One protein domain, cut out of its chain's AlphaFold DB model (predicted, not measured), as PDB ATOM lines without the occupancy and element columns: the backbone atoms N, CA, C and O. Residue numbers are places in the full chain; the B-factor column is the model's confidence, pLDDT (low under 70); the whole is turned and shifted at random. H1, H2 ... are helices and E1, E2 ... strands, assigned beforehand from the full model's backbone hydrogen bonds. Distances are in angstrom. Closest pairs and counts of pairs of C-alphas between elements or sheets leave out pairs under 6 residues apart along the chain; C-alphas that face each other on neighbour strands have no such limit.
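AT A GLANCE: This is residues 40 to 53 and 65 to 171 of the 206 residues of an uncharacterized protein of Brassica oleracea (UniProt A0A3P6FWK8). Two antiparallel sheets of four strands are partly face to face as a sandwich, their strands crossed at 40 degrees; the chain makes one sheet, E1 to E4, and then the other, E5 to E8. The two sheets come closest where E1 meets E5 and E6, and a short helix, H1, covers E1 on the face turned away from the second sheet. The 121 printed residues hold one named helix and eight named strands, in the order H1 E1 E2 E3 E4 E5 E6 E7 E8; the class is mostly strand, though under half of the residues, 57, are in named elements. The whole is compact, with a radius of gyration of the C-alphas of 14.3 A and spans of 46 by 32 by 28 A.

HOW THE PARTS SIT: H1, residues 42 to 50, touches E1, residues 81 to 86, closest at the C-alphas of Ala 50 and Val 83, 6.3 A apart. H1 is on the first sheet at a height of 8.7 A over the sheet, over E1 and along the strands at 6 degrees on the local plane. Every O i to N i+4 pair in H1 is within hydrogen-bond range. E1, E2 (90 to 95), E3 (107 to 114) and E4 (119 to 127) form a meander, each strand the antiparallel neighbour of the one before. Within hydrogen-bond range are N 84 and O 92, 3.0 A, N 93 and O 111, 2.8 A, and N 108 and O 126, 2.7 A. E5 (135 to 138), E6 (141 to 145), E7 (149 to 153) and E8 (163 to 167) form a second meander, with N 136 and O 143 at 2.9 A, N 144 and O 151 at 2.8 A, and N 150 and O 166 at 2.8 A. Both sheets are strongly twisted. E1 touches E5, closest at the C-alphas of Ala 82 and Gly 135, 5.2 A apart. E2 and E7 are apart.

IN THESE COORDINATES: H1 begins at C-alpha 42, (27.559, -31.954, 12.051), and is 12.2 A long from first to last C-alpha. E1 begins at C-alpha 81, (18.070, -41.824, -4.935). E3 and E4 measure 23.1 A and 24.1 A. E8 ends at C-alpha 167, (22.727, -61.314, -3.828).

THE WHOLE: The C-alphas of Lys 65 and Leu 171, the two farthest apart, are 47.2 A apart. Residues 54 to 64 are not printed, and C-alphas 53 and 65 are 18.4 A apart across this cut. The link from E2 to E3, 11 residues, is long. The mean pLDDT of the printed part is 70.7; 52 residues are under 70, among them 40 to 53, 65 to 80 and 96 to 106.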
ATOM      1  N   LEU A  40      23.505 -30.949  17.803       63.19
ATOM      2  CA  LEU A  40      23.966 -32.230  17.288       63.19
ATOM      3  C   LEU A  40      25.315 -32.063  16.570       63.19
ATOM      4  O   LEU A  40      25.554 -31.016  15.968       63.19
ATOM      5  N   PRO A  41      26.170 -33.098  16.582       68.38
ATOM      6  CA  PRO A  41      27.326 -33.196  15.695       68.38
ATOM      7  C   PRO A  41      26.947 -33.008  14.216       68.38
ATOM      8  O   PRO A  41      25.901 -33.493  13.771       68.38
ATOM      9  N   ASP A  42      27.808 -32.329  13.452       61.59
ATOM     10  CA  ASP A  42      27.559 -31.954  12.051       61.59
ATOM     11  C   ASP A  42      27.168 -33.155  11.170       61.59
ATOM     12  O   ASP A  42      26.269 -33.058  10.335       61.59
ATOM     13  N   ASP A  43      27.776 -34.322  11.385       57.44
ATOM     14  CA  ASP A  43      27.492 -35.550  10.640       57.44
ATOM     15  C   ASP A  43      26.053 -36.056  10.841       57.44
ATOM     16  O   ASP A  43      25.429 -36.544   9.893       57.44
ATOM     17  N   ILE A  44      25.491 -35.886  12.041       61.41
ATOM     18  CA  ILE A  44      24.097 -36.232  12.344       61.41
ATOM     19  C   ILE A  44      23.157 -35.230  11.676       61.41
ATOM     20  O   ILE A  44      22.159 -35.627  11.069       61.41
ATOM     21  N   VAL A  45      23.496 -33.939  11.721       62.28
ATOM     22  CA  VAL A  45      22.722 -32.886  11.050       62.28
ATOM     23  C   VAL A  45      22.659 -33.144   9.543       62.28
ATOM     24  O   VAL A  45      21.573 -33.107   8.959       62.28
ATOM     25  N   PHE A  46      23.787 -33.492   8.918       59.47
ATOM     26  CA  PHE A  46      23.849 -33.818   7.493       59.47
ATOM     27  C   PHE A  46      23.055 -35.078   7.131       59.47
ATOM     28  O   PHE A  46      22.375 -35.089   6.105       59.47
ATOM     29  N   ARG A  47      23.072 -36.119   7.974       56.94
ATOM     30  CA  ARG A  47      22.240 -37.321   7.774       56.94
ATOM     31  C   ARG A  47      20.749 -37.000   7.852       56.94
ATOM     32  O   ARG A  47      19.995 -37.425   6.981       56.94
ATOM     33  N   CYS A  48      20.316 -36.226   8.846       60.69
ATOM     34  CA  CYS A  48      18.918 -35.811   8.965       60.69
ATOM     35  C   CYS A  48      18.464 -34.977   7.761       60.69
ATOM     36  O   CYS A  48      17.349 -35.161   7.288       60.69
ATOM     37  N   LEU A  49      19.332 -34.103   7.244       58.91
ATOM     38  CA  LEU A  49      19.086 -33.294   6.048       58.91
ATOM     39  C   LEU A  49      18.959 -34.133   4.770       58.91
ATOM     40  O   LEU A  49      18.075 -33.882   3.954       58.91
ATOM     41  N   ALA A  50      19.825 -35.134   4.611       55.34
ATOM     42  CA  ALA A  50      19.858 -36.023   3.453       55.34
ATOM     43  C   ALA A  50      18.632 -36.949   3.341       55.34
ATOM     44  O   ALA A  50      18.295 -37.381   2.242       55.34
ATOM     45  N   LEU A  51      17.968 -37.257   4.462       54.81
ATOM     46  CA  LEU A  51      16.877 -38.236   4.533       54.81
ATOM     47  C   LEU A  51      15.472 -37.650   4.321       54.81
ATOM     48  O   LEU A  51      14.494 -38.392   4.365       54.81
ATOM     49  N   VAL A  52      15.335 -36.338   4.117       51.03
ATOM     50  CA  VAL A  52      14.022 -35.689   3.999       51.03
ATOM     51  C   VAL A  52      13.423 -35.886   2.598       51.03
ATOM     52  O   VAL A  52      13.959 -35.350   1.627       51.03
ATOM     53  N   PRO A  53      12.257 -36.553   2.464       45.34
ATOM     54  CA  PRO A  53      11.581 -36.703   1.181       45.34
ATOM     55  C   PRO A  53      10.982 -35.390   0.672       45.34
ATOM     56  O   PRO A  53      10.517 -34.535   1.434       45.34
ATOM     57  N   LYS A  65      16.489 -22.326  10.659       45.28
ATOM     58  CA  LYS A  65      17.311 -21.445   9.808       45.28
ATOM     59  C   LYS A  65      18.674 -22.049   9.432       45.28
ATOM     60  O   LYS A  65      19.343 -21.504   8.567       45.28
ATOM     61  N   HIS A  66      19.077 -23.143  10.083       48.62
ATOM     62  CA  HIS A  66      20.369 -23.821   9.874       48.62
ATOM     63  C   HIS A  66      20.275 -25.002   8.901       48.62
ATOM     64  O   HIS A  66      21.258 -25.699   8.670       48.62
ATOM     65  N   LEU A  67      19.086 -25.271   8.358       49.56
ATOM     66  CA  LEU A  67      18.910 -26.317   7.363       49.56
ATOM     67  C   LEU A  67      19.335 -25.767   6.004       49.56
ATOM     68  O   LEU A  67      18.641 -24.937   5.414       49.56
ATOM     69  N   ILE A  68      20.485 -26.232   5.520       51.25
ATOM     70  CA  ILE A  68      20.976 -25.902   4.184       51.25
ATOM     71  C   ILE A  68      20.035 -26.565   3.179       51.25
ATOM     72  O   ILE A  68      19.920 -27.791   3.113       51.25
ATOM     73  N   LYS A  69      19.337 -25.744   2.393       53.88
ATOM     74  CA  LYS A  69      18.609 -26.223   1.221       53.88
ATOM     75  C   LYS A  69      19.663 -26.602   0.193       53.88
ATOM     76  O   LYS A  69      20.202 -25.715  -0.455       53.88
ATOM     77  N   ILE A  70      19.961 -27.893   0.067       55.41
ATOM     78  CA  ILE A  70      20.880 -28.371  -0.965       55.41
ATOM     79  C   ILE A  70      20.271 -27.954  -2.317       55.41
ATOM     80  O   ILE A  70      19.160 -28.403  -2.634       55.41
ATOM     81  N   PRO A  71      20.911 -27.047  -3.083       54.41
ATOM     82  CA  PRO A  71      20.428 -26.686  -4.406       54.41
ATOM     83  C   PRO A  71      20.388 -27.968  -5.229       54.41
ATOM     84  O   PRO A  71      21.349 -28.732  -5.209       54.41
ATOM     85  N   TRP A  72      19.266 -28.255  -5.884       60.56
ATOM     86  CA  TRP A  72      19.147 -29.473  -6.683       60.56
ATOM     87  C   TRP A  72      20.217 -29.517  -7.781       60.56
ATOM     88  O   TRP A  72      20.775 -28.490  -8.174       60.56
ATOM     89  N   THR A  73      20.498 -30.724  -8.256       52.41
ATOM     90  CA  THR A  73      21.499 -30.991  -9.287       52.41
ATOM     91  C   THR A  73      21.099 -30.362 -10.622       52.41
ATOM     92  O   THR A  73      19.996 -29.836 -10.786       52.41
ATOM     93  N   ARG A  74      22.004 -30.414 -11.606       47.97
ATOM     94  CA  ARG A  74      21.834 -29.808 -12.940       47.97
ATOM     95  C   ARG A  74      20.592 -30.315 -13.702       47.97
ATOM     96  O   ARG A  74      20.208 -29.694 -14.690       47.97
ATOM     97  N   HIS A  75      19.968 -31.404 -13.238       49.72
ATOM     98  CA  HIS A  75      18.783 -32.031 -13.814       49.72
ATOM     99  C   HIS A  75      17.740 -32.368 -12.737       49.72
ATOM    100  O   HIS A  75      18.056 -32.875 -11.661       49.72
ATOM    101  N   GLU A  76      16.469 -32.101 -13.035       50.28
ATOM    102  CA  GLU A  76      15.334 -32.414 -12.170       50.28
ATOM    103  C   GLU A  76      15.194 -33.939 -12.019       50.28
ATOM    104  O   GLU A  76      14.649 -34.625 -12.880       50.28
ATOM    105  N   ARG A  77      15.729 -34.498 -10.927       57.06
ATOM    106  CA  ARG A  77      15.561 -35.925 -10.600       57.06
ATOM    107  C   ARG A  77      14.071 -36.255 -10.490       57.06
ATOM    108  O   ARG A  77      13.355 -35.439  -9.921       57.06
ATOM    109  N   GLN A  78      13.588 -37.398 -10.971       48.41
ATOM    110  CA  GLN A  78      12.166 -37.788 -10.854       48.41
ATOM    111  C   GLN A  78      11.924 -38.949  -9.875       48.41
ATOM    112  O   GLN A  78      10.807 -39.081  -9.380       48.41
ATOM    113  N   PHE A  79      12.960 -39.723  -9.527       56.53
ATOM    114  CA  PHE A  79      12.812 -40.991  -8.799       56.53
ATOM    115  C   PHE A  79      13.842 -41.189  -7.673       56.53
ATOM    116  O   PHE A  79      14.657 -40.310  -7.383       56.53
ATOM    117  N   ASP A  80      13.731 -42.349  -7.025       66.19
ATOM    118  CA  ASP A  80      14.469 -42.831  -5.859       66.19
ATOM    119  C   ASP A  80      15.995 -42.660  -5.997       66.19
ATOM    120  O   ASP A  80      16.602 -43.093  -6.976       66.19
ATOM    121  N   ALA A  81      16.622 -42.014  -5.009       74.25
ATOM    122  CA  ALA A  81      18.070 -41.824  -4.935       74.25
ATOM    123  C   ALA A  81      18.576 -42.218  -3.547       74.25
ATOM    124  O   ALA A  81      17.947 -41.892  -2.537       74.25
ATOM    125  N   ALA A  82      19.735 -42.870  -3.504       79.50
ATOM    126  CA  ALA A  82      20.428 -43.166  -2.261       79.50
ATOM    127  C   ALA A  82      21.390 -42.027  -1.918       79.50
ATOM    128  O   ALA A  82      22.111 -41.528  -2.784       79.50
ATOM    129  N   VAL A  83      21.418 -41.627  -0.646       79.94
ATOM    130  CA  VAL A  83      22.261 -40.530  -0.162       79.94
ATOM    131  C   VAL A  83      23.096 -41.000   1.022       79.94
ATOM    132  O   VAL A  83      22.586 -41.666   1.922       79.94
ATOM    133  N   GLY A  84      24.376 -40.630   1.044       82.19
ATOM    134  CA  GLY A  84      25.282 -40.932   2.149       82.19
ATOM    135  C   GLY A  84      26.325 -39.842   2.367       82.19
ATOM    136  O   GLY A  84      26.884 -39.300   1.417       82.19
ATOM    137  N   VAL A  85      26.614 -39.529   3.633       83.69
ATOM    138  CA  VAL A  85      27.721 -38.633   4.004       83.69
ATOM    139  C   VAL A  85      28.986 -39.469   4.134       83.69
ATOM    140  O   VAL A  85      29.065 -40.323   5.011       83.69
ATOM    141  N   ILE A  86      29.980 -39.222   3.289       82.75
ATOM    142  CA  ILE A  86      31.227 -39.992   3.261       82.75
ATOM    143  C   ILE A  86      32.343 -39.164   3.894       82.75
ATOM    144  O   ILE A  86      32.442 -37.950   3.677       82.75
ATOM    145  N   ASP A  87      33.144 -39.826   4.736       79.38
ATOM    146  CA  ASP A  87      34.227 -39.242   5.539       79.38
ATOM    147  C   ASP A  87      33.797 -38.007   6.367       79.38
ATOM    148  O   ASP A  87      34.623 -37.168   6.727       79.38
ATOM    149  N   GLY A  88      32.493 -37.866   6.646       77.25
ATOM    150  CA  GLY A  88      31.915 -36.744   7.393       77.25
ATOM    151  C   GLY A  88      32.011 -35.382   6.694       77.25
ATOM    152  O   GLY A  88      31.816 -34.360   7.344       77.25
ATOM    153  N   LYS A  89      32.352 -35.340   5.400       82.56
ATOM    154  CA  LYS A  89      32.667 -34.083   4.695       82.56
ATOM    155  C   LYS A  89      31.776 -33.821   3.497       82.56
ATOM    156  O   LYS A  89      31.309 -32.701   3.329       82.56
ATOM    157  N   LYS A  90      31.581 -34.836   2.657       83.38
ATOM    158  CA  LYS A  90      30.901 -34.696   1.370       83.38
ATOM    159  C   LYS A  90      29.690 -35.616   1.294       83.38
ATOM    160  O   LYS A  90      29.732 -36.755   1.767       83.38
ATOM    161  N   ILE A  91      28.617 -35.126   0.685       84.69
ATOM    162  CA  ILE A  91      27.379 -35.880   0.490       84.69
ATOM    163  C   ILE A  91      27.442 -36.536  -0.885       84.69
ATOM    164  O   ILE A  91      27.436 -35.842  -1.893       84.69
ATOM    165  N   HIS A  92      27.496 -37.861  -0.928       85.81
ATOM    166  CA  HIS A  92      27.400 -38.620  -2.170       85.81
ATOM    167  C   HIS A  92      25.946 -38.973  -2.432       85.81
ATOM    168  O   HIS A  92      25.230 -39.414  -1.526       85.81
ATOM    169  N   VAL A  93      25.522 -38.789  -3.675       82.44
ATOM    170  CA  VAL A  93      24.188 -39.144  -4.123       82.44
ATOM    171  C   VAL A  93      24.272 -40.030  -5.351       82.44
ATOM    172  O   VAL A  93      24.930 -39.684  -6.328       82.44
ATOM    173  N   ILE A  94      23.581 -41.161  -5.281       81.69
ATOM    174  CA  ILE A  94      23.597 -42.200  -6.304       81.69
ATOM    175  C   ILE A  94      22.172 -42.382  -6.811       81.69
ATOM    176  O   ILE A  94      21.265 -42.707  -6.040       81.69
ATOM    177  N   GLY A  95      21.972 -42.160  -8.110       75.62
ATOM    178  CA  GLY A  95      20.683 -42.376  -8.769       75.62
ATOM    179  C   GLY A  95      19.732 -41.190  -8.796       75.62
ATOM    180  O   GLY A  95      20.134 -40.027  -8.767       75.62
ATOM    181  N   GLY A  96      18.442 -41.502  -8.944       65.00
ATOM    182  CA  GLY A  96      17.366 -40.532  -9.155       65.00
ATOM    183  C   GLY A  96      17.322 -39.884 -10.547       65.00
ATOM    184  O   GLY A  96      16.600 -38.905 -10.736       65.00
ATOM    185  N   GLY A  97      18.058 -40.411 -11.529       56.00
ATOM    186  CA  GLY A  97      17.982 -39.971 -12.926       56.00
ATOM    187  C   GLY A  97      16.646 -40.360 -13.564       56.00
ATOM    188  O   GLY A  97      16.268 -41.527 -13.552       56.00
ATOM    189  N   GLY A  98      15.911 -39.374 -14.084       50.53
ATOM    190  CA  GLY A  98      14.664 -39.596 -14.807       50.53
ATOM    191  C   GLY A  98      14.945 -40.122 -16.206       50.53
ATOM    192  O   GLY A  98      15.350 -39.359 -17.079       50.53
ATOM    193  N   PHE A  99      14.680 -41.403 -16.418       48.25
ATOM    194  CA  PHE A  99      14.456 -41.932 -17.750       48.25
ATOM    195  C   PHE A  99      13.073 -42.586 -17.794       48.25
ATOM    196  O   PHE A  99      12.650 -43.182 -16.799       48.25
ATOM    197  N   PRO A 100      12.327 -42.413 -18.894       44.88
ATOM    198  CA  PRO A 100      10.989 -42.967 -19.023       44.88
ATOM    199  C   PRO A 100      11.047 -44.499 -18.993       44.88
ATOM    200  O   PRO A 100      11.775 -45.078 -19.787       44.88
ATOM    201  N   GLU A 101      10.298 -45.075 -18.045       47.31
ATOM    202  CA  GLU A 101       9.772 -46.443 -17.803       47.31
ATOM    203  C   GLU A 101      10.293 -47.712 -18.528       47.31
ATOM    204  O   GLU A 101       9.902 -48.803 -18.119       47.31
ATOM    205  N   GLU A 102      11.185 -47.664 -19.517       44.91
ATOM    206  CA  GLU A 102      11.602 -48.838 -20.302       44.91
ATOM    207  C   GLU A 102      13.115 -49.066 -20.384       44.91
ATOM    208  O   GLU A 102      13.558 -50.119 -20.843       44.91
ATOM    209  N   SER A 103      13.933 -48.148 -19.879       47.84
ATOM    210  CA  SER A 103      15.369 -48.365 -19.749       47.84
ATOM    211  C   SER A 103      15.708 -48.649 -18.289       47.84
ATOM    212  O   SER A 103      15.865 -47.755 -17.461       47.84
ATOM    213  N   PHE A 104      15.815 -49.937 -17.961       48.53
ATOM    214  CA  PHE A 104      16.568 -50.401 -16.800       48.53
ATOM    215  C   PHE A 104      18.014 -49.935 -17.000       48.53
ATOM    216  O   PHE A 104      18.792 -50.605 -17.673       48.53
ATOM    217  N   HIS A 105      18.333 -48.717 -16.561       52.09
ATOM    218  CA  HIS A 105      19.623 -48.113 -16.856       52.09
ATOM    219  C   HIS A 105      20.726 -48.895 -16.174       52.09
ATOM    220  O   HIS A 105      20.813 -48.921 -14.953       52.09
ATOM    221  N   GLU A 106      21.567 -49.494 -17.009       63.09
ATOM    222  CA  GLU A 106      22.805 -50.133 -16.604       63.09
ATOM    223  C   GLU A 106      23.769 -49.104 -16.021       63.09
ATOM    224  O   GLU A 106      24.485 -49.481 -15.114       63.09
ATOM    225  N   GLU A 107      23.703 -47.826 -16.425       71.06
ATOM    226  CA  GLU A 107      24.628 -46.754 -16.034       71.06
ATOM    227  C   GLU A 107      23.935 -45.640 -15.214       71.06
ATOM    228  O   GLU A 107      22.972 -45.004 -15.652       71.06
ATOM    229  N   ILE A 108      24.438 -45.387 -14.007       76.62
ATOM    230  CA  ILE A 108      23.923 -44.458 -13.005       76.62
ATOM    231  C   ILE A 108      24.949 -43.370 -12.686       76.62
ATOM    232  O   ILE A 108      26.139 -43.629 -12.544       76.62
ATOM    233  N   GLN A 109      24.491 -42.129 -12.525       78.31
ATOM    234  CA  GLN A 109      25.366 -41.030 -12.121       78.31
ATOM    235  C   GLN A 109      25.572 -41.018 -10.607       78.31
ATOM    236  O   GLN A 109      24.618 -41.148  -9.830       78.31
ATOM    237  N   VAL A 110      26.823 -40.798 -10.207       83.75
ATOM    238  CA  VAL A 110      27.198 -40.476  -8.833       83.75
ATOM    239  C   VAL A 110      27.610 -39.014  -8.783       83.75
ATOM    240  O   VAL A 110      28.581 -38.603  -9.415       83.75
ATOM    241  N   GLU A 111      26.878 -38.222  -8.013       84.38
ATOM    242  CA  GLU A 111      27.162 -36.804  -7.804       84.38
ATOM    243  C   GLU A 111      27.560 -36.572  -6.350       84.38
ATOM    244  O   GLU A 111      26.985 -37.160  -5.429       84.38
ATOM    245  N   VAL A 112      28.535 -35.695  -6.133       85.88
ATOM    246  CA  VAL A 112      29.021 -35.340  -4.804       85.88
ATOM    247  C   VAL A 112      28.743 -33.874  -4.547       85.88
ATOM    248  O   VAL A 112      29.077 -33.009  -5.352       85.88
ATOM    249  N   PHE A 113      28.123 -33.595  -3.411       82.31
ATOM    250  CA  PHE A 113      27.896 -32.249  -2.925       82.31
ATOM    251  C   PHE A 113      28.890 -31.926  -1.812       82.31
ATOM    252  O   PHE A 113      28.990 -32.655  -0.815       82.31
ATOM    253  N   ASP A 114      29.606 -30.818  -1.981       82.69
ATOM    254  CA  ASP A 114      30.434 -30.226  -0.937       82.69
ATOM    255  C   ASP A 114      29.643 -29.102  -0.238       82.69
ATOM    256  O   ASP A 114      29.415 -28.048  -0.840       82.69
ATOM    257  N   PRO A 115      29.216 -29.290   1.025       74.69
ATOM    258  CA  PRO A 115      28.445 -28.289   1.755       74.69
ATOM    259  C   PRO A 115      29.249 -27.031   2.105       74.69
ATOM    260  O   PRO A 115      28.645 -26.024   2.454       74.69
ATOM    261  N   LYS A 116      30.590 -27.058   2.038       79.12
ATOM    262  CA  LYS A 116      31.422 -25.885   2.345       79.12
ATOM    263  C   LYS A 116      31.489 -24.909   1.182       79.12
ATOM    264  O   LYS A 116      31.466 -23.703   1.403       79.12
ATOM    265  N   SER A 117      31.629 -25.429  -0.032       81.12
ATOM    266  CA  SER A 117      31.649 -24.622  -1.253       81.12
ATOM    267  C   SER A 117      30.271 -24.494  -1.899       81.12
ATOM    268  O   SER A 117      30.124 -23.707  -2.826       81.12
ATOM    269  N   GLU A 118      29.278 -25.252  -1.423       77.69
ATOM    270  CA  GLU A 118      27.926 -25.341  -1.992       77.69
ATOM    271  C   GLU A 118      27.929 -25.748  -3.474       77.69
ATOM    272  O   GLU A 118      27.088 -25.329  -4.271       77.69
ATOM    273  N   THR A 119      28.889 -26.591  -3.856       77.88
ATOM    274  CA  THR A 119      29.081 -27.035  -5.240       77.88
ATOM    275  C   THR A 119      28.805 -28.518  -5.410       77.88
ATOM    276  O   THR A 119      29.080 -29.325  -4.521       77.88
ATOM    277  N   TRP A 120      28.338 -28.871  -6.605       82.00
ATOM    278  CA  TRP A 120      28.209 -30.248  -7.067       82.00
ATOM    279  C   TRP A 120      29.363 -30.621  -7.997       82.00
ATOM    280  O   TRP A 120      29.724 -29.844  -8.880       82.00
ATOM    281  N   GLU A 121      29.891 -31.828  -7.833       85.50
ATOM    282  CA  GLU A 121      30.843 -32.464  -8.744       85.50
ATOM    283  C   GLU A 121      30.296 -33.821  -9.210       85.50
ATOM    284  O   GLU A 121      29.669 -34.552  -8.442       85.50
ATOM    285  N   LEU A 122      30.516 -34.164 -10.482       84.44
ATOM    286  CA  LEU A 122      30.234 -35.506 -10.989       84.44
ATOM    287  C   LEU A 122      31.382 -36.422 -10.543       84.44
ATOM    288  O   LEU A 122      32.509 -36.253 -11.000       84.44
ATOM    289  N   ALA A 123      31.096 -37.368  -9.647       84.75
ATOM    290  CA  ALA A 123      32.068 -38.356  -9.165       84.75
ATOM    291  C   ALA A 123      32.332 -39.466 -10.192       84.75
ATOM    292  O   ALA A 123      33.380 -40.115 -10.146       84.75
ATOM    293  N   GLY A 124      31.368 -39.697 -11.083       83.94
ATOM    294  CA  GLY A 124      31.493 -40.595 -12.223       83.94
ATOM    295  C   GLY A 124      30.186 -41.287 -12.581       83.94
ATOM    296  O   GLY A 124      29.119 -40.973 -12.035       83.94
ATOM    297  N   MET A 125      30.293 -42.222 -13.517       81.56
ATOM    298  CA  MET A 125      29.203 -43.058 -14.000       81.56
ATOM    299  C   MET A 125      29.471 -44.500 -13.567       81.56
ATOM    300  O   MET A 125      30.556 -45.038 -13.759       81.56
ATOM    301  N   GLU A 126      28.501 -45.108 -12.899       82.25
ATOM    302  CA  GLU A 126      28.626 -46.440 -12.310       82.25
ATOM    303  C   GLU A 126      27.602 -47.385 -12.893       82.25
ATOM    304  O   GLU A 126      26.546 -46.935 -13.317       82.25
ATOM    305  N   ASN A 127      27.864 -48.692 -12.865       77.06
ATOM    306  CA  ASN A 127      26.866 -49.646 -13.325       77.06
ATOM    307  C   ASN A 127      25.996 -50.176 -12.176       77.06
ATOM    308  O   ASN A 127      26.516 -50.717 -11.199       77.06
ATOM    309  N   MET A 128      24.669 -50.042 -12.271       71.12
ATOM    310  CA  MET A 128      23.742 -50.475 -11.218       71.12
ATOM    311  C   MET A 128      22.433 -51.022 -11.783       71.12
ATOM    312  O   MET A 128      21.762 -50.373 -12.568       71.12
ATOM    313  N   ARG A 129      22.016 -52.201 -11.309       62.81
ATOM    314  CA  ARG A 129      20.778 -52.851 -11.772       62.81
ATOM    315  C   ARG A 129      19.504 -52.169 -11.279       62.81
ATOM    316  O   ARG A 129      18.525 -52.102 -12.018       62.81
ATOM    317  N   LYS A 130      19.497 -51.731 -10.016       66.75
ATOM    318  CA  LYS A 130      18.346 -51.110  -9.348       66.75
ATOM    319  C   LYS A 130      18.781 -50.136  -8.259       66.75
ATOM    320  O   LYS A 130      19.710 -50.420  -7.501       66.75
ATOM    321  N   THR A 131      18.084 -49.008  -8.180       62.84
ATOM    322  CA  THR A 131      18.272 -47.997  -7.138       62.84
ATOM    323  C   THR A 131      17.273 -48.174  -6.005       62.84
ATOM    324  O   THR A 131      16.067 -48.064  -6.225       62.84
ATOM    325  N   SER A 132      17.774 -48.304  -4.776       68.56
ATOM    326  CA  SER A 132      16.935 -48.286  -3.575       68.56
ATOM    327  C   SER A 132      16.777 -46.868  -3.025       68.56
ATOM    328  O   SER A 132      17.740 -46.102  -2.975       68.56
ATOM    329  N   ARG A 133      15.586 -46.544  -2.498       65.19
ATOM    330  CA  ARG A 133      15.392 -45.366  -1.618       65.19
ATOM    331  C   ARG A 133      16.159 -45.470  -0.310       65.19
ATOM    332  O   ARG A 133      16.371 -44.466   0.364       65.19
ATOM    333  N   CYS A 134      16.480 -46.691   0.095       70.44
ATOM    334  CA  CYS A 134      16.958 -46.992   1.427       70.44
ATOM    335  C   CYS A 134      18.460 -47.257   1.369       70.44
ATOM    336  O   CYS A 134      18.899 -48.349   1.005       70.44
ATOM    337  N   GLY A 135      19.233 -46.230   1.726       78.94
ATOM    338  CA  GLY A 135      20.683 -46.287   1.851       78.94
ATOM    339  C   GLY A 135      21.138 -46.103   3.298       78.94
ATOM    340  O   GLY A 135      20.571 -45.293   4.027       78.94
ATOM    341  N   ALA A 136      22.178 -46.825   3.710       83.50
ATOM    342  CA  ALA A 136      22.852 -46.602   4.984       83.50
ATOM    343  C   ALA A 136      24.370 -46.696   4.841       83.50
ATOM    344  O   ALA A 136      24.890 -47.497   4.068       83.50
ATOM    345  N   LEU A 137      25.082 -45.872   5.609       84.94
ATOM    346  CA  LEU A 137      26.538 -45.869   5.623       84.94
ATOM    347  C   LEU A 137      27.061 -46.817   6.709       84.94
ATOM    348  O   LEU A 137      26.766 -46.606   7.886       84.94
ATOM    349  N   VAL A 138      27.873 -47.795   6.313       83.81
ATOM    350  CA  VAL A 138      28.607 -48.702   7.208       83.81
ATOM    351  C   VAL A 138      30.076 -48.642   6.807       83.81
ATOM    352  O   VAL A 138      30.397 -48.810   5.632       83.81
ATOM    353  N   GLU A 139      30.959 -48.323   7.755       84.00
ATOM    354  CA  GLU A 139      32.417 -48.258   7.535       84.00
ATOM    355  C   GLU A 139      32.853 -47.412   6.313       84.00
ATOM    356  O   GLU A 139      33.826 -47.714   5.623       84.00
ATOM    357  N   GLY A 140      32.122 -46.332   6.012       82.88
ATOM    358  CA  GLY A 140      32.422 -45.450   4.875       82.88
ATOM    359  C   GLY A 140      31.958 -45.968   3.508       82.88
ATOM    360  O   GLY A 140      32.203 -45.306   2.501       82.88
ATOM    361  N   LYS A 141      31.248 -47.098   3.464       87.62
ATOM    362  CA  LYS A 141      30.575 -47.622   2.270       87.62
ATOM    363  C   LYS A 141      29.075 -47.377   2.373       87.62
ATOM    364  O   LYS A 141      28.489 -47.499   3.449       87.62
ATOM    365  N   LEU A 142      28.444 -47.026   1.258       88.00
ATOM    366  CA  LEU A 142      27.003 -46.806   1.186       88.00
ATOM    367  C   LEU A 142      26.313 -48.092   0.725       88.00
ATOM    368  O   LEU A 142      26.456 -48.507  -0.422       88.00
ATOM    369  N   TYR A 143      25.559 -48.711   1.625       86.31
ATOM    370  CA  TYR A 143      24.770 -49.906   1.363       86.31
ATOM    371  C   TYR A 143      23.356 -49.509   0.965       86.31
ATOM    372  O   TYR A 143      22.661 -48.835   1.721       86.31
ATOM    373  N   MET A 144      22.928 -49.952  -0.208       85.06
ATOM    374  CA  MET A 144      21.606 -49.729  -0.779       85.06
ATOM    375  C   MET A 144      20.881 -51.065  -0.788       85.06
ATOM    376  O   MET A 144      21.193 -51.939  -1.598       85.06
ATOM    377  N   VAL A 145      19.965 -51.246   0.160       79.75
ATOM    378  CA  VAL A 145      19.320 -52.543   0.392       79.75
ATOM    379  C   VAL A 145      17.989 -52.594  -0.339       79.75
ATOM    380  O   VAL A 145      17.133 -51.724  -0.154       79.75
ATOM    381  N   GLU A 146      17.804 -53.641  -1.130       74.56
ATOM    382  CA  GLU A 146      16.523 -54.085  -1.667       74.56
ATOM    383  C   GLU A 146      16.195 -55.493  -1.150       74.56
ATOM    384  O   GLU A 146      16.941 -56.086  -0.373       74.56
ATOM    385  N   TYR A 147      15.029 -56.021  -1.529       67.44
ATOM    386  CA  TYR A 147      14.533 -57.293  -1.005       67.44
ATOM    387  C   TYR A 147      15.429 -58.491  -1.373       67.44
ATOM    388  O   TYR A 147      15.743 -59.314  -0.513       67.44
ATOM    389  N   GLU A 148      15.870 -58.577  -2.631       68.12
ATOM    390  CA  GLU A 148      16.677 -59.707  -3.134       68.12
ATOM    391  C   GLU A 148      18.160 -59.353  -3.311       68.12
ATOM    392  O   GLU A 148      19.027 -60.230  -3.354       68.12
ATOM    393  N   GLU A 149      18.449 -58.058  -3.388       75.94
ATOM    394  CA  GLU A 149      19.709 -57.514  -3.869       75.94
ATOM    395  C   GLU A 149      20.180 -56.392  -2.939       75.94
ATOM    396  O   GLU A 149      19.391 -55.623  -2.394       75.94
ATOM    397  N   THR A 150      21.487 -56.288  -2.729       83.38
ATOM    398  CA  THR A 150      22.106 -55.162  -2.028       83.38
ATOM    399  C   THR A 150      23.245 -54.629  -2.878       83.38
ATOM    400  O   THR A 150      24.161 -55.370  -3.223       83.38
ATOM    401  N   ASN A 151      23.199 -53.340  -3.203       85.88
ATOM    402  CA  ASN A 151      24.290 -52.658  -3.891       85.88
ATOM    403  C   ASN A 151      25.152 -51.938  -2.853       85.88
ATOM    404  O   ASN A 151      24.633 -51.241  -1.983       85.88
ATOM    405  N   VAL A 152      26.468 -52.099  -2.933       88.38
ATOM    406  CA  VAL A 152      27.421 -51.473  -2.015       88.38
ATOM    407  C   VAL A 152      28.301 -50.532  -2.808       88.38
ATOM    408  O   VAL A 152      29.060 -50.979  -3.660       88.38
ATOM    409  N   TYR A 153      28.206 -49.240  -2.515       88.00
ATOM    410  CA  TYR A 153      29.065 -48.222  -3.097       88.00
ATOM    411  C   TYR A 153      30.253 -47.926  -2.179       88.00
ATOM    412  O   TYR A 153      30.073 -47.510  -1.030       88.00
ATOM    413  N   ASN A 154      31.465 -48.112  -2.696       90.19
ATOM    414  CA  ASN A 154      32.713 -47.722  -2.061       90.19
ATOM    415  C   ASN A 154      33.395 -46.619  -2.895       90.19
ATOM    416  O   ASN A 154      33.969 -46.915  -3.941       90.19
ATOM    417  N   PRO A 155      33.398 -45.355  -2.439       85.50
ATOM    418  CA  PRO A 155      33.994 -44.233  -3.176       85.50
ATOM    419  C   PRO A 155      35.521 -44.320  -3.291       85.50
ATOM    420  O   PRO A 155      36.115 -43.548  -4.038       85.50
ATOM    421  N   ARG A 156      36.163 -45.200  -2.509       86.31
ATOM    422  CA  ARG A 156      37.622 -45.364  -2.489       86.31
ATOM    423  C   ARG A 156      38.136 -46.275  -3.604       86.31
ATOM    424  O   ARG A 156      39.342 -46.299  -3.821       86.31
ATOM    425  N   GLU A 157      37.249 -47.008  -4.275       87.12
ATOM    426  CA  GLU A 157      37.611 -47.838  -5.427       87.12
ATOM    427  C   GLU A 157      37.655 -47.011  -6.720       87.12
ATOM    428  O   GLU A 157      37.143 -45.887  -6.794       87.12
ATOM    429  N   CYS A 158      38.250 -47.592  -7.759       81.00
ATOM    430  CA  CYS A 158      38.257 -47.023  -9.102       81.00
ATOM    431  C   CYS A 158      36.845 -46.993  -9.707       81.00
ATOM    432  O   CYS A 158      36.021 -47.866  -9.437       81.00
ATOM    433  N   GLU A 159      36.572 -45.997 -10.554       79.19
ATOM    434  CA  GLU A 159      35.321 -45.906 -11.323       79.19
ATOM    435  C   GLU A 159      35.028 -47.213 -12.079       79.19
ATOM    436  O   GLU A 159      35.929 -47.810 -12.668       79.19
ATOM    437  N   GLY A 160      33.777 -47.678 -12.015       76.62
ATOM    438  CA  GLY A 160      33.351 -48.973 -12.556       76.62
ATOM    439  C   GLY A 160      33.557 -50.167 -11.612       76.62
ATOM    440  O   GLY A 160      32.918 -51.200 -11.799       76.62
ATOM    441  N   GLU A 161      34.381 -50.024 -10.570       81.44
ATOM    442  CA  GLU A 161      34.556 -51.007  -9.485       81.44
ATOM    443  C   GLU A 161      33.958 -50.523  -8.151       81.44
ATOM    444  O   GLU A 161      33.924 -51.264  -7.167       81.44
ATOM    445  N   ARG A 162      33.443 -49.285  -8.102       86.12
ATOM    446  CA  ARG A 162      32.886 -48.690  -6.875       86.12
ATOM    447  C   ARG A 162      31.613 -49.369  -6.413       86.12
ATOM    448  O   ARG A 162      31.309 -49.285  -5.225       86.12
ATOM    449  N   ILE A 163      30.862 -50.004  -7.309       84.75
ATOM    450  CA  ILE A 163      29.595 -50.655  -6.975       84.75
ATOM    451  C   ILE A 163      29.743 -52.166  -7.032       84.75
ATOM    452  O   ILE A 163      29.896 -52.763  -8.093       84.75
ATOM    453  N   VAL A 164      29.624 -52.792  -5.864       85.19
ATOM    454  CA  VAL A 164      29.569 -54.247  -5.739       85.19
ATOM    455  C   VAL A 164      28.132 -54.677  -5.509       85.19
ATOM    456  O   VAL A 164      27.427 -54.149  -4.647       85.19
ATOM    457  N   HIS A 165      27.717 -55.679  -6.270       82.31
ATOM    458  CA  HIS A 165      26.415 -56.300  -6.138       82.31
ATOM    459  C   HIS A 165      26.483 -57.521  -5.219       82.31
ATOM    460  O   HIS A 165      27.279 -58.434  -5.439       82.31
ATOM    461  N   MET A 166      25.625 -57.559  -4.203       80.25
ATOM    462  CA  MET A 166      25.480 -58.688  -3.288       80.25
ATOM    463  C   MET A 166      24.074 -59.279  -3.415       80.25
ATOM    464  O   MET A 166      23.082 -58.596  -3.164       80.25
ATOM    465  N   VAL A 167      23.991 -60.563  -3.768       71.19
ATOM    466  CA  VAL A 167      22.727 -61.314  -3.828       71.19
ATOM    467  C   VAL A 167      22.478 -62.003  -2.489       71.19
ATOM    468  O   VAL A 167      23.371 -62.642  -1.925       71.19
ATOM    469  N   SER A 168      21.255 -61.901  -1.968       64.38
ATOM    470  CA  SER A 168      20.874 -62.571  -0.723       64.38
ATOM    471  C   SER A 168      20.721 -64.087  -0.922       64.38
ATOM    472  O   SER A 168      19.796 -64.550  -1.584       64.38
ATOM    473  N   GLN A 169      21.572 -64.891  -0.272       55.16
ATOM    474  CA  GLN A 169      21.528 -66.367  -0.346       55.16
ATOM    475  C   GLN A 169      20.255 -66.995   0.269       55.16
ATOM    476  O   GLN A 169      19.997 -68.187   0.101       55.16
ATOM    477  N   ARG A 170      19.437 -66.225   1.006       52.84
ATOM    478  CA  ARG A 170      18.268 -66.746   1.748       52.84
ATOM    479  C   ARG A 170      17.120 -67.237   0.854       52.84
ATOM    480  O   ARG A 170      16.274 -67.978   1.347       52.84
ATOM    481  N   LEU A 171      17.098 -66.874  -0.430       50.00
ATOM    482  CA  LEU A 171      16.033 -67.242  -1.374       50.00
ATOM    483  C   LEU A 171      16.392 -68.399  -2.322       50.00
ATOM    484  O   LEU A 171      15.504 -68.912  -2.994       50.00
TER     485      LEU A 171